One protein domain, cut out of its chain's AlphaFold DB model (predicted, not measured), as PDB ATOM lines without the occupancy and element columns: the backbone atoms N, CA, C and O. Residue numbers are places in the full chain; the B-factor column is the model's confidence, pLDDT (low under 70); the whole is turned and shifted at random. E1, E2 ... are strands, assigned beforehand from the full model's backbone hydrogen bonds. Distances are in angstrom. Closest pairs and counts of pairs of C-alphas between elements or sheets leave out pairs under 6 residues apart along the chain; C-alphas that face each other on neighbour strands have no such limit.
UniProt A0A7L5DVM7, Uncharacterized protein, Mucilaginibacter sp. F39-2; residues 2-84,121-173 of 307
ATOM      1  N   ASP A   2      22.997 -27.104 -31.115       35.66
ATOM      2  CA  ASP A   2      22.848 -28.358 -31.867       35.66
ATOM      3  C   ASP A   2      21.902 -29.303 -31.151       35.66
ATOM      4  O   ASP A   2      22.361 -30.197 -30.457       35.66
ATOM      5  N   ASN A   3      20.596 -29.059 -31.272       36.19
ATOM      6  CA  ASN A   3      19.559 -30.070 -31.050       36.19
ATOM      7  C   ASN A   3      18.188 -29.525 -31.499       36.19
ATOM      8  O   ASN A   3      17.449 -28.957 -30.689       36.19
ATOM      9  N   PRO A   4      17.822 -29.650 -32.789       35.00
ATOM     10  CA  PRO A   4      16.498 -29.265 -33.264       35.00
ATOM     11  C   PRO A   4      15.468 -30.352 -32.913       35.00
ATOM     12  O   PRO A   4      15.011 -31.098 -33.777       35.00
ATOM     13  N   PHE A   5      15.084 -30.466 -31.639       40.34
ATOM     14  CA  PHE A   5      13.976 -31.338 -31.241       40.34
ATOM     15  C   PHE A   5      12.655 -30.577 -31.253       40.34
ATOM     16  O   PHE A   5      12.564 -29.432 -30.815       40.34
ATOM     17  N   TYR A   6      11.607 -31.250 -31.720       36.81
ATOM     18  CA  TYR A   6      10.236 -30.783 -31.582       36.81
ATOM     19  C   TYR A   6       9.451 -31.879 -30.868       36.81
ATOM     20  O   TYR A   6       9.403 -33.013 -31.341       36.81
ATOM     21  N   VAL A   7       8.867 -31.520 -29.727       36.22
ATOM     22  CA  VAL A   7       7.941 -32.355 -28.955       36.22
ATOM     23  C   VAL A   7       6.689 -32.596 -29.797       36.22
ATOM     24  O   VAL A   7       6.156 -31.657 -30.390       36.22
ATOM     25  N   VAL A   8       6.225 -33.844 -29.858       41.34
ATOM     26  CA  VAL A   8       5.023 -34.220 -30.609       41.34
ATOM     27  C   VAL A   8       3.888 -34.593 -29.658       41.34
ATOM     28  O   VAL A   8       4.069 -35.370 -28.723       41.34
ATOM     29  N   TYR A   9       2.702 -34.045 -29.931       41.12
ATOM     30  CA  TYR A   9       1.452 -34.352 -29.246       41.12
ATOM     31  C   TYR A   9       0.843 -35.635 -29.827       41.12
ATOM     32  O   TYR A   9       0.036 -35.580 -30.750       41.12
ATOM     33  N   ALA A  10       1.224 -36.798 -29.304       47.06
ATOM     34  CA  ALA A  10       0.449 -38.016 -29.525       47.06
ATOM     35  C   ALA A  10      -0.651 -38.087 -28.454       47.06
ATOM     36  O   ALA A  10      -0.360 -38.138 -27.258       47.06
ATOM     37  N   ALA A  11      -1.920 -38.054 -28.864       44.38
ATOM     38  CA  ALA A  11      -3.042 -38.180 -27.941       44.38
ATOM     39  C   ALA A  11      -3.117 -39.623 -27.410       44.38
ATOM     40  O   ALA A  11      -3.572 -40.527 -28.107       44.38
ATOM     41  N   LYS A  12      -2.675 -39.839 -26.166       41.12
ATOM     42  CA  LYS A  12      -2.991 -41.046 -25.393       41.12
ATOM     43  C   LYS A  12      -4.094 -40.688 -24.403       41.12
ATOM     44  O   LYS A  12      -3.905 -39.800 -23.574       41.12
ATOM     45  N   GLN A  13      -5.250 -41.344 -24.491       38.25
ATOM     46  CA  GLN A  13      -6.307 -41.156 -23.500       38.25
ATOM     47  C   GLN A  13      -5.837 -41.737 -22.157       38.25
ATOM     48  O   GLN A  13      -5.304 -42.849 -22.098       38.25
ATOM     49  N   LEU A  14      -5.977 -40.962 -21.079       34.78
ATOM     50  CA  LEU A  14      -5.577 -41.382 -19.736       34.78
ATOM     51  C   LEU A  14      -6.386 -42.631 -19.340       34.78
ATOM     52  O   LEU A  14      -7.611 -42.573 -19.290       34.78
ATOM     53  N   GLY A  15      -5.704 -43.752 -19.082       37.25
ATOM     54  CA  GLY A  15      -6.325 -45.034 -18.715       37.25
ATOM     55  C   GLY A  15      -6.399 -46.086 -19.829       37.25
ATOM     56  O   GLY A  15      -6.798 -47.213 -19.550       37.25
ATOM     57  N   ASP A  16      -5.984 -45.771 -21.060       39.72
ATOM     58  CA  ASP A  16      -5.964 -46.757 -22.145       39.72
ATOM     59  C   ASP A  16      -4.711 -47.655 -22.066       39.72
ATOM     60  O   ASP A  16      -3.577 -47.219 -22.312       39.72
ATOM     61  N   VAL A  17      -4.926 -48.917 -21.675       39.81
ATOM     62  CA  VAL A  17      -3.886 -49.944 -21.475       39.81
ATOM     63  C   VAL A  17      -3.384 -50.507 -22.812       39.81
ATOM     64  O   VAL A  17      -2.244 -50.962 -22.882       39.81
ATOM     65  N   TYR A  18      -4.180 -50.413 -23.888       44.84
ATOM     66  CA  TYR A  18      -3.869 -51.002 -25.198       44.84
ATOM     67  C   TYR A  18      -4.007 -50.032 -26.383       44.84
ATOM     68  O   TYR A  18      -4.127 -50.503 -27.508       44.84
ATOM     69  N   GLY A  19      -3.950 -48.712 -26.143       43.94
ATOM     70  CA  GLY A  19      -3.877 -47.607 -27.121       43.94
ATOM     71  C   GLY A  19      -3.856 -48.005 -28.603       43.94
ATOM     72  O   GLY A  19      -2.808 -47.964 -29.250       43.94
ATOM     73  N   GLY A  20      -5.017 -48.396 -29.138       48.75
ATOM     74  CA  GLY A  20      -5.118 -49.174 -30.382       48.75
ATOM     75  C   GLY A  20      -4.684 -48.443 -31.655       48.75
ATOM     76  O   GLY A  20      -4.438 -49.077 -32.678       48.75
ATOM     77  N   ASN A  21      -4.526 -47.120 -31.603       62.16
ATOM     78  CA  ASN A  21      -4.246 -46.317 -32.792       62.16
ATOM     79  C   ASN A  21      -2.765 -46.283 -33.187       62.16
ATOM     80  O   ASN A  21      -2.463 -45.906 -34.317       62.16
ATOM     81  N   LEU A  22      -1.846 -46.678 -32.294       71.81
ATOM     82  CA  LEU A  22      -0.405 -46.626 -32.570       71.81
ATOM     83  C   LEU A  22       0.279 -47.996 -32.658       71.81
ATOM     84  O   LEU A  22       1.431 -48.062 -33.077       71.81
ATOM     85  N   ALA A  23      -0.422 -49.093 -32.346       71.31
ATOM     86  CA  ALA A  23       0.160 -50.440 -32.314       71.31
ATOM     87  C   ALA A  23       0.839 -50.841 -33.638       71.31
ATOM     88  O   ALA A  23       1.919 -51.423 -33.628       71.31
ATOM     89  N   ALA A  24       0.257 -50.461 -34.781       79.50
ATOM     90  CA  ALA A  24       0.818 -50.743 -36.106       79.50
ATOM     91  C   ALA A  24       2.133 -49.993 -36.412       79.50
ATOM     92  O   ALA A  24       2.804 -50.317 -37.390       79.50
ATOM     93  N   TYR A  25       2.491 -48.992 -35.606       85.12
ATOM     94  CA  TYR A  25       3.671 -48.143 -35.784       85.12
ATOM     95  C   TYR A  25       4.774 -48.435 -34.758       85.12
ATOM     96  O   TYR A  25       5.851 -47.852 -34.846       85.12
ATOM     97  N   VAL A  26       4.524 -49.319 -33.784       83.94
ATOM     98  CA  VAL A  26       5.504 -49.692 -32.757       83.94
ATOM     99  C   VAL A  26       6.392 -50.820 -33.289       83.94
ATOM    100  O   VAL A  26       5.881 -51.904 -33.575       83.94
ATOM    101  N   PRO A  27       7.709 -50.604 -33.443       84.75
ATOM    102  CA  PRO A  27       8.616 -51.661 -33.869       84.75
ATOM    103  C   PRO A  27       8.974 -52.600 -32.716       84.75
ATOM    104  O   PRO A  27       9.022 -52.200 -31.552       84.75
ATOM    105  N   PHE A  28       9.303 -53.838 -33.078       80.38
ATOM    106  CA  PHE A  28       9.806 -54.867 -32.172       80.38
ATOM    107  C   PHE A  28      11.182 -55.330 -32.638       80.38
ATOM    108  O   PHE A  28      11.445 -55.413 -33.841       80.38
ATOM    109  N   LYS A  29      12.048 -55.686 -31.691       80.62
ATOM    110  CA  LYS A  29      13.379 -56.236 -31.953       80.62
ATOM    111  C   LYS A  29      13.293 -57.551 -32.718       80.62
ATOM    112  O   LYS A  29      14.017 -57.766 -33.685       80.62
ATOM    113  N   ARG A  30      12.375 -58.436 -32.316       77.75
ATOM    114  CA  ARG A  30      12.166 -59.730 -32.978       77.75
ATOM    115  C   ARG A  30      10.988 -59.669 -33.945       77.75
ATOM    116  O   ARG A  30       9.834 -59.822 -33.556       77.75
ATOM    117  N   VAL A  31      11.299 -59.525 -35.228       79.88
ATOM    118  CA  VAL A  31      10.322 -59.573 -36.323       79.88
ATOM    119  C   VAL A  31      10.310 -60.978 -36.932       79.88
ATOM    120  O   VAL A  31      11.272 -61.377 -37.582       79.88
ATOM    121  N   LEU A  32       9.227 -61.737 -36.727       77.00
ATOM    122  CA  LEU A  32       9.090 -63.109 -37.249       77.00
ATOM    123  C   LEU A  32       8.544 -63.159 -38.685       77.00
ATOM    124  O   LEU A  32       8.741 -64.142 -39.392       77.00
ATOM    125  N   SER A  33       7.854 -62.104 -39.120       78.81
ATOM    126  CA  SER A  33       7.284 -61.983 -40.462       78.81
ATOM    127  C   SER A  33       7.230 -60.519 -40.903       78.81
ATOM    128  O   SER A  33       7.230 -59.602 -40.082       78.81
ATOM    129  N   ALA A  34       7.139 -60.274 -42.213       80.69
ATOM    130  CA  ALA A  34       7.054 -58.914 -42.750       80.69
ATOM    131  C   ALA A  34       5.814 -58.139 -42.257       80.69
ATOM    132  O   ALA A  34       5.875 -56.918 -42.135       80.69
ATOM    133  N   SER A  35       4.717 -58.831 -41.925       78.19
ATOM    134  CA  SER A  35       3.493 -58.211 -41.404       78.19
ATOM    135  C   SER A  35       3.630 -57.674 -39.977       78.19
ATOM    136  O   SER A  35       2.851 -56.809 -39.591       78.19
ATOM    137  N   MET A  36       4.625 -58.142 -39.214       78.44
ATOM    138  CA  MET A  36       4.933 -57.639 -37.867       78.44
ATOM    139  C   MET A  36       5.817 -56.387 -37.874       78.44
ATOM    140  O   MET A  36       6.095 -55.827 -36.817       78.44
ATOM    141  N   ARG A  37       6.302 -55.956 -39.045       88.25
ATOM    142  CA  ARG A  37       7.110 -54.741 -39.156       88.25
ATOM    143  C   ARG A  37       6.245 -53.509 -38.932       88.25
ATOM    144  O   ARG A  37       5.133 -53.430 -39.460       88.25
ATOM    145  N   ALA A  38       6.797 -52.538 -38.217       88.50
ATOM    146  CA  ALA A  38       6.120 -51.281 -37.938       88.50
ATOM    147  C   ALA A  38       5.952 -50.425 -39.196       88.50
ATOM    148  O   ALA A  38       6.829 -50.383 -40.060       88.50
ATOM    149  N   ARG A  39       4.837 -49.708 -39.289       90.81
ATOM    150  CA  ARG A  39       4.616 -48.675 -40.306       90.81
ATOM    151  C   ARG A  39       5.307 -47.372 -39.917       90.81
ATOM    152  O   ARG A  39       5.532 -47.105 -38.738       90.81
ATOM    153  N   TRP A  40       5.595 -46.547 -40.915       92.38
ATOM    154  CA  TRP A  40       6.019 -45.167 -40.695       92.38
ATOM    155  C   TRP A  40       4.829 -44.309 -40.272       92.38
ATOM    156  O   TRP A  40       3.700 -44.554 -40.693       92.38
ATOM    157  N   VAL A  41       5.072 -43.318 -39.417       90.50
ATOM    158  CA  VAL A  41       4.024 -42.449 -38.877       90.50
ATOM    159  C   VAL A  41       3.796 -41.292 -39.850       90.50
ATOM    160  O   VAL A  41       4.458 -40.256 -39.786       90.50
ATOM    161  N   THR A  42       2.886 -41.513 -40.796       90.06
ATOM    162  CA  THR A  42       2.441 -40.548 -41.808       90.06
ATOM    163  C   THR A  42       1.018 -40.886 -42.247       90.06
ATOM    164  O   THR A  42       0.610 -42.046 -42.193       90.06
ATOM    165  N   ASP A  43       0.262 -39.878 -42.684       87.94
ATOM    166  CA  ASP A  43      -1.085 -40.087 -43.231       87.94
ATOM    167  C   ASP A  43      -1.065 -40.375 -44.747       87.94
ATOM    168  O   ASP A  43      -2.082 -40.760 -45.325       87.94
ATOM    169  N   PHE A  44       0.086 -40.199 -45.405       89.38
ATOM    170  CA  PHE A  44       0.252 -40.453 -46.833       89.38
ATOM    171  C   PHE A  44       0.700 -41.888 -47.092       89.38
ATOM    172  O   PHE A  44       1.634 -42.386 -46.470       89.38
ATOM    173  N   THR A  45       0.087 -42.541 -48.081       89.44
ATOM    174  CA  THR A  45       0.588 -43.837 -48.568       89.44
ATOM    175  C   THR A  45       1.929 -43.678 -49.283       89.44
ATOM    176  O   THR A  45       2.819 -44.499 -49.090       89.44
ATOM    177  N   GLU A  46       2.091 -42.605 -50.061       91.56
ATOM    178  CA  GLU A  46       3.338 -42.239 -50.741       91.56
ATOM    179  C   GLU A  46       3.601 -40.741 -50.524       91.56
ATOM    180  O   GLU A  46       3.140 -39.915 -51.312       91.56
ATOM    181  N   PRO A  47       4.290 -40.354 -49.434       93.12
ATOM    182  CA  PRO A  47       4.632 -38.957 -49.189       93.12
ATOM    183  C   PRO A  47       5.416 -38.355 -50.362       93.12
ATOM    184  O   PRO A  47       6.167 -39.058 -51.042       93.12
ATOM    185  N   ALA A  48       5.278 -37.045 -50.570       92.19
ATOM    186  CA  ALA A  48       6.035 -36.308 -51.578       92.19
ATOM    187  C   ALA A  48       7.216 -35.564 -50.938       92.19
ATOM    188  O   ALA A  48       7.038 -34.767 -50.017       92.19
ATOM    189  N   TYR A  49       8.417 -35.822 -51.448       92.94
ATOM    190  CA  TYR A  49       9.661 -35.146 -51.100       92.94
ATOM    191  C   TYR A  49      10.080 -34.232 -52.251       92.94
ATOM    192  O   TYR A  49      10.214 -34.702 -53.375       92.94
ATOM    193  N   SER A  50      10.353 -32.957 -51.984       90.56
ATOM    194  CA  SER A  50      10.888 -32.032 -52.990       90.56
ATOM    195  C   SER A  50      12.315 -31.632 -52.615       90.56
ATOM    196  O   SER A  50      12.580 -31.231 -51.478       90.56
ATOM    197  N   ASN A  51      13.239 -31.692 -53.579       87.50
ATOM    198  CA  ASN A  51      14.614 -31.229 -53.386       87.50
ATOM    199  C   ASN A  51      14.634 -29.773 -52.879       87.50
ATOM    200  O   ASN A  51      13.870 -28.929 -53.346       87.50
ATOM    201  N   SER A  52      15.521 -29.474 -51.926       84.81
ATOM    202  CA  SER A  52      15.655 -28.148 -51.293       84.81
ATOM    203  C   SER A  52      14.455 -27.684 -50.450       84.81
ATOM    204  O   SER A  52      14.437 -26.531 -50.010       84.81
ATOM    205  N   TYR A  53      13.484 -28.560 -50.175       89.44
ATOM    206  CA  TYR A  53      12.445 -28.324 -49.176       89.44
ATOM    207  C   TYR A  53      12.708 -29.151 -47.911       89.44
ATOM    208  O   TYR A  53      13.185 -30.283 -47.990       89.44
ATOM    209  N   PRO A  54      12.394 -28.609 -46.724       90.19
ATOM    210  CA  PRO A  54      12.467 -29.376 -45.487       90.19
ATOM    211  C   PRO A  54      11.429 -30.503 -45.496       90.19
ATOM    212  O   PRO A  54      10.245 -30.260 -45.738       90.19
ATOM    213  N   PHE A  55      11.863 -31.720 -45.181       92.38
ATOM    214  CA  PHE A  55      11.000 -32.894 -45.098       92.38
ATOM    215  C   PHE A  55      11.444 -33.794 -43.947       92.38
ATOM    216  O   PHE A  55      12.618 -34.151 -43.844       92.38
ATOM    217  N   ASP A  56      10.503 -34.182 -43.093       92.44
ATOM    218  CA  ASP A  56      10.725 -35.210 -42.084       92.44
ATOM    219  C   ASP A  56       9.593 -36.230 -42.078       92.44
ATOM    220  O   ASP A  56       8.473 -35.934 -42.487       92.44
ATOM    221  N   ILE A  57       9.905 -37.440 -41.623       92.00
ATOM    222  CA  ILE A  57       8.933 -38.522 -41.472       92.00
ATOM    223  C   ILE A  57       9.028 -39.130 -40.075       92.00
ATOM    224  O   ILE A  57      10.114 -39.272 -39.506       92.00
ATOM    225  N   GLY A  58       7.875 -39.452 -39.494       90.50
ATOM    226  CA  GLY A  58       7.780 -39.948 -38.130       90.50
ATOM    227  C   GLY A  58       8.039 -41.445 -37.995       90.50
ATOM    228  O   GLY A  58       7.639 -42.237 -38.848       90.50
ATOM    229  N   PHE A  59       8.645 -41.847 -36.883       90.69
ATOM    230  CA  PHE A  59       8.772 -43.250 -36.481       90.69
ATOM    231  C   PHE A  59       8.772 -43.374 -34.956       90.69
ATOM    232  O   PHE A  59       9.181 -42.451 -34.253       90.69
ATOM    233  N   ILE A  60       8.333 -44.514 -34.424       87.44
ATOM    234  CA  ILE A  60       8.420 -44.793 -32.988       87.44
ATOM    235  C   ILE A  60       9.714 -45.555 -32.714       87.44
ATOM    236  O   ILE A  60       9.981 -46.575 -33.340       87.44
ATOM    237  N   TYR A  61      10.497 -45.079 -31.755       87.38
ATOM    238  CA  TYR A  61      11.589 -45.825 -31.148       87.38
ATOM    239  C   TYR A  61      11.062 -46.467 -29.862       87.38
ATOM    240  O   TYR A  61      10.775 -45.779 -28.878       87.38
ATOM    241  N   SER A  62      10.835 -47.779 -29.891       83.56
ATOM    242  CA  SER A  62      10.288 -48.510 -28.748       83.56
ATOM    243  C   SER A  62      11.378 -48.867 -27.736       83.56
ATOM    244  O   SER A  62      12.560 -48.941 -28.067       83.56
ATOM    245  N   GLU A  63      10.976 -49.131 -26.493       80.81
ATOM    246  CA  GLU A  63      11.889 -49.606 -25.442       80.81
ATOM    247  C   GLU A  63      12.571 -50.933 -25.814       80.81
ATOM    248  O   GLU A  63      13.715 -51.163 -25.440       80.81
ATOM    249  N   ASP A  64      11.908 -51.775 -26.613       80.69
ATOM    250  CA  ASP A  64      12.442 -53.055 -27.101       80.69
ATOM    251  C   ASP A  64      13.632 -52.879 -28.068       80.69
ATOM    252  O   ASP A  64      14.448 -53.786 -28.243       80.69
ATOM    253  N   LEU A  65      13.768 -51.696 -28.681       84.56
ATOM    254  CA  LEU A  65      14.914 -51.348 -29.526       84.56
ATOM    255  C   LEU A  65      16.070 -50.706 -28.754       84.56
ATOM    256  O   LEU A  65      17.136 -50.509 -29.334       84.56
ATOM    257  N   ALA A  66      15.887 -50.377 -27.472       84.62
ATOM    258  CA  ALA A  66      16.892 -49.662 -26.697       84.62
ATOM    259  C   ALA A  66      18.242 -50.404 -26.677       84.62
ATOM    260  O   ALA A  66      18.317 -51.602 -26.392       84.62
ATOM    261  N   GLY A  67      19.322 -49.675 -26.975       82.88
ATOM    262  CA  GLY A  67      20.686 -50.210 -27.027       82.88
ATOM    263  C   GLY A  67      21.057 -50.898 -28.345       82.88
ATOM    264  O   GLY A  67      22.167 -51.416 -28.462       82.88
ATOM    265  N   LEU A  68      20.163 -50.916 -29.337       86.44
ATOM    266  CA  LEU A  68      20.500 -51.299 -30.705       86.44
ATOM    267  C   LEU A  68      20.919 -50.057 -31.490       86.44
ATOM    268  O   LEU A  68      20.211 -49.059 -31.471       86.44
ATOM    269  N   ALA A  69      22.017 -50.156 -32.244       87.62
ATOM    270  CA  ALA A  69      22.441 -49.110 -33.173       87.62
ATOM    271  C   ALA A  69      21.527 -49.108 -34.410       87.62
ATOM    272  O   ALA A  69      21.832 -49.731 -35.436       87.62
ATOM    273  N   ILE A  70      20.361 -48.472 -34.282       91.25
ATOM    274  CA  ILE A  70      19.388 -48.354 -35.369       91.25
ATOM    275  C   ILE A  70      19.914 -47.343 -36.395       91.25
ATOM    276  O   ILE A  70      20.493 -46.314 -36.054       91.25
ATOM    277  N   TYR A  71      19.673 -47.611 -37.672       90.81
ATOM    278  CA  TYR A  71      19.907 -46.669 -38.760       90.81
ATOM    279  C   TYR A  71      18.758 -46.721 -39.765       90.81
ATOM    280  O   TYR A  71      18.065 -47.733 -39.907       90.81
ATOM    281  N   ALA A  72      18.549 -45.616 -40.472       92.62
ATOM    282  CA  ALA A  72      17.662 -45.572 -41.620       92.62
ATOM    283  C   ALA A  72      18.460 -45.872 -42.887       92.62
ATOM    284  O   ALA A  72      19.547 -45.338 -43.079       92.62
ATOM    285  N   GLU A  73      17.922 -46.713 -43.756       93.38
ATOM    286  CA  GLU A  73      18.482 -47.000 -45.070       93.38
ATOM    287  C   GLU A  73      17.538 -46.461 -46.145       93.38
ATOM    288  O   GLU A  73      16.337 -46.749 -46.141       93.38
ATOM    289  N   ILE A  74      18.100 -45.679 -47.063       92.19
ATOM    290  CA  ILE A  74      17.416 -45.096 -48.210       92.19
ATOM    291  C   ILE A  74      17.926 -45.767 -49.477       92.19
ATOM    292  O   ILE A  74      19.114 -45.712 -49.772       92.19
ATOM    293  N   THR A  75      17.025 -46.351 -50.261       92.31
ATOM    294  CA  THR A  75      17.340 -46.914 -51.580       92.31
ATOM    295  C   THR A  75      16.724 -46.038 -52.673       92.31
ATOM    296  O   THR A  75      15.497 -46.035 -52.801       92.31
ATOM    297  N   PRO A  76      17.530 -45.297 -53.455       91.25
ATOM    298  CA  PRO A  76      17.049 -44.524 -54.601       91.25
ATOM    299  C   PRO A  76      16.484 -45.429 -55.703       91.25
ATOM    300  O   PRO A  76      17.070 -46.470 -56.011       91.25
ATOM    301  N   LEU A  77      15.374 -45.020 -56.315       91.12
ATOM    302  CA  LEU A  77      14.671 -45.768 -57.355       91.12
ATOM    303  C   LEU A  77      14.441 -44.923 -58.617       91.12
ATOM    304  O   LEU A  77      14.233 -43.707 -58.548       91.12
ATOM    305  N   ASP A  78      14.406 -45.600 -59.761       89.56
ATOM    306  CA  ASP A  78      14.019 -45.025 -61.049       89.56
ATOM    307  C   ASP A  78      12.492 -44.829 -61.181       89.56
ATOM    308  O   ASP A  78      11.707 -45.146 -60.283       89.56
ATOM    309  N   ILE A  79      12.054 -44.312 -62.335       89.06
ATOM    310  CA  ILE A  79      10.632 -44.106 -62.665       89.06
ATOM    311  C   ILE A  79       9.804 -45.403 -62.650       89.06
ATOM    312  O   ILE A  79       8.603 -45.369 -62.392       89.06
ATOM    313  N   ASN A  80      10.446 -46.549 -62.877       90.50
ATOM    314  CA  ASN A  80       9.825 -47.871 -62.861       90.50
ATOM    315  C   ASN A  80       9.888 -48.524 -61.470       90.50
ATOM    316  O   ASN A  80       9.547 -49.699 -61.334       90.50
ATOM    317  N   ARG A  81      10.299 -47.771 -60.436       92.00
ATOM    318  CA  ARG A  81      10.464 -48.215 -59.042       92.00
ATOM    319  C   ARG A  81      11.537 -49.289 -58.851       92.00
ATOM    320  O   ARG A  81      11.555 -49.962 -57.819       92.00
ATOM    321  N   ASN A  82      12.448 -49.436 -59.805       90.31
ATOM    322  CA  ASN A  82      13.595 -50.317 -59.654       90.31
ATOM    323  C   ASN A  82      14.720 -49.573 -58.932       90.31
ATOM    324  O   ASN A  82      14.929 -48.388 -59.204       90.31
ATOM    325  N   PRO A  83      15.474 -50.240 -58.039       88.25
ATOM    326  CA  PRO A  83      16.687 -49.667 -57.477       88.25
ATOM    327  C   PRO A  83      17.621 -49.189 -58.584       88.25
ATOM    328  O   PRO A  83      17.844 -49.911 -59.561       88.25
ATOM    329  N   LEU A  84      18.170 -47.984 -58.429       81.06
ATOM    330  CA  LEU A  84      19.158 -47.494 -59.381       81.06
ATOM    331  C   LEU A  84      20.368 -48.441 -59.400       81.06
ATOM    332  O   LEU A  84      20.813 -48.885 -58.337       81.06
ATOM    333  N   ILE A 121      21.760 -45.261 -48.953       84.12
ATOM    334  CA  ILE A 121      22.244 -44.175 -48.108       84.12
ATOM    335  C   ILE A 121      21.820 -44.497 -46.681       84.12
ATOM    336  O   ILE A 121      20.628 -44.610 -46.397       84.12
ATOM    337  N   THR A 122      22.787 -44.642 -45.782       87.06
ATOM    338  CA  THR A 122      22.519 -44.869 -44.362       87.06
ATOM    339  C   THR A 122      22.509 -43.549 -43.606       87.06
ATOM    340  O   THR A 122      23.497 -42.813 -43.635       87.06
ATOM    341  N   LEU A 123      21.420 -43.265 -42.900       86.38
ATOM    342  CA  LEU A 123      21.289 -42.117 -42.013       86.38
ATOM    343  C   LEU A 123      21.242 -42.586 -40.555       86.38
ATOM    344  O   LEU A 123      20.513 -43.538 -40.249       86.38
ATOM    345  N   PRO A 124      21.969 -41.926 -39.638       86.81
ATOM    346  CA  PRO A 124      21.780 -42.163 -38.215       86.81
ATOM    347  C   PRO A 124      20.368 -41.729 -37.806       86.81
ATOM    348  O   PRO A 124      19.818 -40.765 -38.346       86.81
ATOM    349  N   VAL A 125      19.786 -42.430 -36.836       85.62
ATOM    350  CA  VAL A 125      18.500 -42.052 -36.242       85.62
ATOM    351  C   VAL A 125      18.678 -41.694 -34.776       85.62
ATOM    352  O   VAL A 125      19.636 -42.107 -34.130       85.62
ATOM    353  N   ALA A 126      17.752 -40.900 -34.248       78.81
ATOM    354  CA  ALA A 126      17.727 -40.595 -32.829       78.81
ATOM    355  C   ALA A 126      17.224 -41.811 -32.030       78.81
ATOM    356  O   ALA A 126      16.229 -42.433 -32.405       78.81
ATOM    357  N   GLU A 127      17.889 -42.115 -30.917       78.56
ATOM    358  CA  GLU A 127      17.613 -43.280 -30.062       78.56
ATOM    359  C   GLU A 127      16.855 -42.892 -28.776       78.56
ATOM    360  O   GLU A 127      17.130 -43.390 -27.684       78.56
ATOM    361  N   TYR A 128      15.907 -41.958 -28.882       80.38
ATOM    362  CA  TYR A 128      15.072 -41.552 -27.749       80.38
ATOM    363  C   TYR A 128      13.783 -42.359 -27.720       80.38
ATOM    364  O   TYR A 128      13.071 -42.401 -28.717       80.38
ATOM    365  N   ILE A 129      13.440 -42.947 -26.573       81.56
ATOM    366  CA  ILE A 129      12.183 -43.689 -26.408       81.56
ATOM    367  C   ILE A 129      10.991 -42.789 -26.760       81.56
ATOM    368  O   ILE A 129      10.856 -41.679 -26.245       81.56
ATOM    369  N   GLY A 130      10.111 -43.295 -27.624       81.88
ATOM    370  CA  GLY A 130       8.898 -42.615 -28.061       81.88
ATOM    371  C   GLY A 130       8.918 -42.213 -29.534       81.88
ATOM    372  O   GLY A 130       9.563 -42.837 -30.375       81.88
ATOM    373  N   LEU A 131       8.127 -41.196 -29.866       82.69
ATOM    374  CA  LEU A 131       7.933 -40.746 -31.239       82.69
ATOM    375  C   LEU A 131       9.063 -39.806 -31.672       82.69
ATOM    376  O   LEU A 131       9.266 -38.745 -31.086       82.69
ATOM    377  N   ASN A 132       9.752 -40.186 -32.739       85.81
ATOM    378  CA  ASN A 132      10.871 -39.468 -33.327       85.81
ATOM    379  C   ASN A 132      10.533 -39.024 -34.751       85.81
ATOM    380  O   ASN A 132       9.592 -39.514 -35.378       85.81
ATOM    381  N   ARG A 133      11.320 -38.077 -35.268       87.88
ATOM    382  CA  ARG A 133      11.196 -37.568 -36.637       87.88
ATOM    383  C   ARG A 133      12.547 -37.649 -37.322       87.88
ATOM    384  O   ARG A 133      13.529 -37.112 -36.814       87.88
ATOM    385  N   LEU A 134      12.581 -38.328 -38.458       89.88
ATOM    386  CA  LEU A 134      13.760 -38.441 -39.300       89.88
ATOM    387  C   LEU A 134      13.736 -37.314 -40.328       89.88
ATOM    388  O   LEU A 134      12.923 -37.341 -41.249       89.88
ATOM    389  N   LEU A 135      14.627 -36.336 -40.169       90.69
ATOM    390  CA  LEU A 135      14.856 -35.298 -41.170       90.69
ATOM    391  C   LEU A 135      15.587 -35.907 -42.373       90.69
ATOM    392  O   LEU A 135      16.690 -36.430 -42.225       90.69
ATOM    393  N   ILE A 136      14.996 -35.794 -43.560       89.44
ATOM    394  CA  ILE A 136      15.622 -36.215 -44.816       89.44
ATOM    395  C   ILE A 136      16.038 -34.954 -45.564       89.44
ATOM    396  O   ILE A 136      15.208 -34.209 -46.079       89.44
ATOM    397  N   ASN A 137      17.343 -34.711 -45.606       84.25
ATOM    398  CA  ASN A 137      17.936 -33.570 -46.298       84.25
ATOM    399  C   ASN A 137      19.044 -34.049 -47.241       84.25
ATOM    400  O   ASN A 137      20.221 -33.748 -47.046       84.25
ATOM    401  N   ILE A 138      18.662 -34.875 -48.216       83.12
ATOM    402  CA  ILE A 138      19.574 -35.445 -49.206       83.12
ATOM    403  C   ILE A 138      19.192 -34.880 -50.575       83.12
ATOM    404  O   ILE A 138      18.058 -35.086 -50.998       83.12
ATOM    405  N   PRO A 139      20.110 -34.212 -51.293       82.56
ATOM    406  CA  PRO A 139      19.850 -33.819 -52.668       82.56
ATOM    407  C   PRO A 139      19.868 -35.063 -53.563       82.56
ATOM    408  O   PRO A 139      20.906 -35.712 -53.716       82.56
ATOM    409  N   PHE A 140      18.728 -35.397 -54.165       84.94
ATOM    410  CA  PHE A 140      18.645 -36.477 -55.145       84.94
ATOM    411  C   PHE A 140      18.853 -35.948 -56.565       84.94
ATOM    412  O   PHE A 140      18.470 -34.821 -56.886       84.94
ATOM    413  N   THR A 141      19.460 -36.762 -57.428       83.44
ATOM    414  CA  THR A 141      19.626 -36.431 -58.848       83.44
ATOM    415  C   THR A 141      18.310 -36.612 -59.608       83.44
ATOM    416  O   THR A 141      17.426 -37.348 -59.176       83.44
ATOM    417  N   ASN A 142      18.205 -36.016 -60.799       81.75
ATOM    418  CA  ASN A 142      17.007 -36.103 -61.651       81.75
ATOM    419  C   ASN A 142      16.685 -37.527 -62.152       81.75
ATOM    420  O   ASN A 142      15.641 -37.741 -62.758       81.75
ATOM    421  N   GLN A 143      17.587 -38.490 -61.951       82.75
ATOM    422  CA  GLN A 143      17.359 -39.899 -62.287       82.75
ATOM    423  C   GLN A 143      16.547 -40.623 -61.204       82.75
ATOM    424  O   GLN A 143      15.999 -41.692 -61.467       82.75
ATOM    425  N   VAL A 144      16.476 -40.053 -59.998       86.56
ATOM    426  CA  VAL A 144      15.720 -40.603 -58.878       86.56
ATOM    427  C   VAL A 144      14.300 -40.039 -58.925       86.56
ATOM    428  O   VAL A 144      14.096 -38.829 -58.840       86.56
ATOM    429  N   TYR A 145      13.318 -40.927 -59.049       90.50
ATOM    430  CA  TYR A 145      11.893 -40.568 -59.047       90.50
ATOM    431  C   TYR A 145      11.205 -40.971 -57.745       90.50
ATOM    432  O   TYR A 145      10.227 -40.351 -57.331       90.50
ATOM    433  N   TYR A 146      11.729 -41.997 -57.079       93.38
ATOM    434  CA  TYR A 146      11.246 -42.467 -55.790       93.38
ATOM    435  C   TYR A 146      12.434 -42.875 -54.931       93.38
ATOM    436  O   TYR A 146      13.516 -43.162 -55.438       93.38
ATOM    437  N   PHE A 147      12.234 -42.977 -53.626       93.12
ATOM    438  CA  PHE A 147      13.160 -43.708 -52.777       93.12
ATOM    439  C   PHE A 147      12.411 -44.547 -51.754       93.12
ATOM    440  O   PHE A 147      11.349 -44.169 -51.258       93.12
ATOM    441  N   ASN A 148      12.977 -45.709 -51.448       95.38
ATOM    442  CA  ASN A 148      12.495 -46.576 -50.386       95.38
ATOM    443  C   ASN A 148      13.226 -46.259 -49.091       95.38
ATOM    444  O   ASN A 148      14.447 -46.146 -49.090       95.38
ATOM    445  N   LEU A 149      12.478 -46.177 -47.999       95.25
ATOM    446  CA  LEU A 149      12.982 -45.898 -46.666       95.25
ATOM    447  C   LEU A 149      12.615 -47.041 -45.712       95.25
ATOM    448  O   LEU A 149      11.452 -47.446 -45.613       95.25
ATOM    449  N   VAL A 150      13.613 -47.553 -44.993       95.44
ATOM    450  CA  VAL A 150      13.458 -48.605 -43.976       95.44
ATOM    451  C   VAL A 150      14.371 -48.346 -42.785       95.44
ATOM    452  O   VAL A 150      15.462 -47.807 -42.939       95.44
ATOM    453  N   LEU A 151      13.943 -48.759 -41.595       93.81
ATOM    454  CA  LEU A 151      14.791 -48.801 -40.411       93.81
ATOM    455  C   LEU A 151      15.368 -50.201 -40.243       93.81
ATOM    456  O   LEU A 151      14.659 -51.211 -40.371       93.81
ATOM    457  N   LYS A 152      16.660 -50.243 -39.933       93.38
ATOM    458  CA  LYS A 152      17.424 -51.468 -39.752       93.38
ATOM    459  C   LYS A 152      18.352 -51.360 -38.555       93.38
ATOM    460  O   LYS A 152      18.669 -50.271 -38.089       93.38
ATOM    461  N   TYR A 153      18.806 -52.510 -38.085       91.31
ATOM    462  CA  TYR A 153      19.936 -52.606 -37.177       91.31
ATOM    463  C   TYR A 153      20.769 -53.830 -37.525       91.31
ATOM    464  O   TYR A 153      20.269 -54.790 -38.118       91.31
ATOM    465  N   ASN A 154      22.038 -53.793 -37.136       90.38
ATOM    466  CA  ASN A 154      22.967 -54.895 -37.350       90.38
ATOM    467  C   ASN A 154      23.356 -55.499 -35.999       90.38
ATOM    468  O   ASN A 154      23.567 -54.776 -35.027       90.38
ATOM    469  N   ASN A 155      23.464 -56.820 -35.939       86.50
ATOM    470  CA  ASN A 155      24.009 -57.554 -34.800       86.50
ATOM    471  C   ASN A 155      24.914 -58.697 -35.301       86.50
ATOM    472  O   ASN A 155      25.211 -58.789 -36.490       86.50
ATOM    473  N   ALA A 156      25.346 -59.580 -34.397       85.44
ATOM    474  CA  ALA A 156      26.179 -60.729 -34.753       85.44
ATOM    475  C   ALA A 156      25.481 -61.757 -35.673       85.44
ATOM    476  O   ALA A 156      26.164 -62.530 -36.337       85.44
ATOM    477  N   GLU A 157      24.145 -61.775 -35.719       84.19
ATOM    478  CA  GLU A 157      23.346 -62.703 -36.534       84.19
ATOM    479  C   GLU A 157      23.058 -62.152 -37.941       84.19
ATOM    480  O   GLU A 157      22.729 -62.917 -38.847       84.19
ATOM    481  N   GLY A 158      23.210 -60.840 -38.146       87.06
ATOM    482  CA  GLY A 158      23.088 -60.192 -39.445       87.06
ATOM    483  C   GLY A 158      22.355 -58.852 -39.399       87.06
ATOM    484  O   GLY A 158      22.355 -58.133 -38.399       87.06
ATOM    485  N   VAL A 159      21.753 -58.502 -40.538       91.00
ATOM    486  CA  VAL A 159      20.982 -57.268 -40.724       91.00
ATOM    487  C   VAL A 159      19.500 -57.553 -40.502       91.00
ATOM    488  O   VAL A 159      18.905 -58.385 -41.188       91.00
ATOM    489  N   HIS A 160      18.878 -56.817 -39.589       91.00
ATOM    490  CA  HIS A 160      17.463 -56.943 -39.261       91.00
ATOM    491  C   HIS A 160      16.694 -55.703 -39.714       91.00
ATOM    492  O   HIS A 160      17.129 -54.578 -39.496       91.00
ATOM    493  N   THR A 161      15.532 -55.905 -40.341       93.25
ATOM    494  CA  THR A 161      14.631 -54.819 -40.769       93.25
ATOM    495  C   THR A 161      13.426 -54.744 -39.842       93.25
ATOM    496  O   THR A 161      12.695 -55.731 -39.714       93.25
ATOM    497  N   ILE A 162      13.209 -53.575 -39.236       91.50
ATOM    498  CA  ILE A 162      12.196 -53.371 -38.187       91.50
ATOM    499  C   ILE A 162      10.942 -52.637 -38.679       91.50
ATOM    500  O   ILE A 162       9.864 -52.829 -38.114       91.50
ATOM    501  N   THR A 163      11.043 -51.854 -39.759       93.38
ATOM    502  CA  THR A 163       9.894 -51.166 -40.371       93.38
ATOM    503  C   THR A 163       9.533 -51.719 -41.744       93.38
ATOM    504  O   THR A 163      10.332 -52.359 -42.430       93.38
ATOM    505  N   GLN A 164       8.283 -51.497 -42.142       94.00
ATOM    506  CA  GLN A 164       7.830 -51.693 -43.509       94.00
ATOM    507  C   GLN A 164       8.541 -50.692 -44.420       94.00
ATOM    508  O   GLN A 164       8.909 -49.590 -44.003       94.00
ATOM    509  N   THR A 165       8.734 -51.086 -45.673       94.81
ATOM    510  CA  THR A 165       9.276 -50.188 -46.685       94.81
ATOM    511  C   THR A 165       8.281 -49.075 -46.956       94.81
ATOM    512  O   THR A 165       7.167 -49.341 -47.400       94.81
ATOM    513  N   GLN A 166       8.697 -47.839 -46.699       95.69
ATOM    514  CA  GLN A 166       7.954 -46.656 -47.103       95.69
ATOM    515  C   GLN A 166       8.551 -46.123 -48.395       95.69
ATOM    516  O   GLN A 166       9.713 -45.723 -48.426       95.69
ATOM    517  N   THR A 167       7.756 -46.121 -49.457       95.88
ATOM    518  CA  THR A 167       8.123 -45.469 -50.712       95.88
ATOM    519  C   THR A 167       7.731 -44.001 -50.630       95.88
ATOM    520  O   THR A 167       6.606 -43.669 -50.253       95.88
ATOM    521  N   ILE A 168       8.675 -43.125 -50.949       95.06
ATOM    522  CA  ILE A 168       8.490 -41.676 -50.981       95.06
ATOM    523  C   ILE A 168       8.737 -41.225 -52.417       95.06
ATOM    524  O   ILE A 168       9.733 -41.609 -53.037       95.06
ATOM    525  N   ARG A 169       7.802 -40.448 -52.964       93.81
ATOM    526  CA  ARG A 169       7.894 -39.885 -54.314       93.81
ATOM    527  C   ARG A 169       8.774 -38.646 -54.277       93.81
ATOM    528  O   ARG A 169       8.577 -37.787 -53.424       93.81
ATOM    529  N   ILE A 170       9.687 -38.528 -55.232       90.62
ATOM    530  CA  ILE A 170      10.436 -37.296 -55.449       90.62
ATOM    531  C   ILE A 170       9.644 -36.409 -56.404       90.62
ATOM    532  O   ILE A 170       9.414 -36.749 -57.565       90.62
ATOM    533  N   ASP A 171       9.208 -35.269 -55.893       87.75
ATOM    534  CA  ASP A 171       8.622 -34.199 -56.675       87.75
ATOM    535  C   ASP A 171       9.736 -33.357 -57.313       87.75
ATOM    536  O   ASP A 171      10.366 -32.514 -56.669       87.75
ATOM    537  N   ASN A 172       9.958 -33.611 -58.603       80.69
ATOM    538  CA  ASN A 172      10.897 -32.881 -59.454       80.69
ATOM    539  C   ASN A 172      10.234 -31.709 -60.199       80.69
ATOM    540  O   ASN A 172      10.805 -31.197 -61.163       80.69
ATOM    541  N   ALA A 173       9.029 -31.282 -59.801       80.69
ATOM    542  CA  ALA A 173       8.381 -30.146 -60.435       80.69
ATOM    543  C   ALA A 173       9.189 -28.857 -60.243       80.69
ATOM    544  O   ALA A 173       9.689 -28.561 -59.148       80.69
TER     545      ALA A 173
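This is residues 2 to 84 and 121 to 173 of the 307 residues of an uncharacterized protein of Mucilaginibacter sp. F39-2 (UniProt A0A7L5DVM7). What is the shape? With little regular structure, one strongly twisted, branched, mixed sheet is built round E6, and the E2 and E5 pair lies over one face. Residues 2 to 47 have no named element; 13 to 18 stick out. What figures? The printed part has 136 residues, 47 in strands E1 to E8, in order: all strand, compact, radius of gyration of the C-alphas 15.6 A, spanning 49 by 36 by 32 A.

Which strands form the large sheet? E6, residues 146 to 155, measures 28.8 A between end C-alphas, and E3, residues 70 to 77, 22.6 A. E8 is 166 to 171, E7 158 to 161, E4 121 to 124, E1 48 to 50. Which remain? E2 is 56 to 61, E5 130 to 135. Anchors? C-alpha 48 is at (6.035, -36.308, -51.578), C-alpha 171 at (8.622, -34.199, -56.675).

What neighbours E6? Antiparallel E3 lies on one side, with N 73 and O 150 2.8 A apart; antiparallel E7, its hairpin partner, with N 160 and O 153 2.9 A apart, and E8, with N 149 and O 166 2.8 A apart, on the other. Which pairs remain? Edge strand E4 is antiparallel to E3, N 72 to O 123 2.9 A; edge strand E1 is parallel to E8, N 49 to O 169 2.8 A; E2 and E5 are antiparallel, N 59 to O 132 2.9 A.

How large? The farthest C-alphas, of Gly 15 and Gln 143, are 49.9 A apart. Any cut? Residues 85 to 120 are not printed; C-alphas 84 and 121 are 12.1 A apart. Of the links printed whole, none is long. Where is confidence low? Residues 2 to 21 have pLDDT under 70.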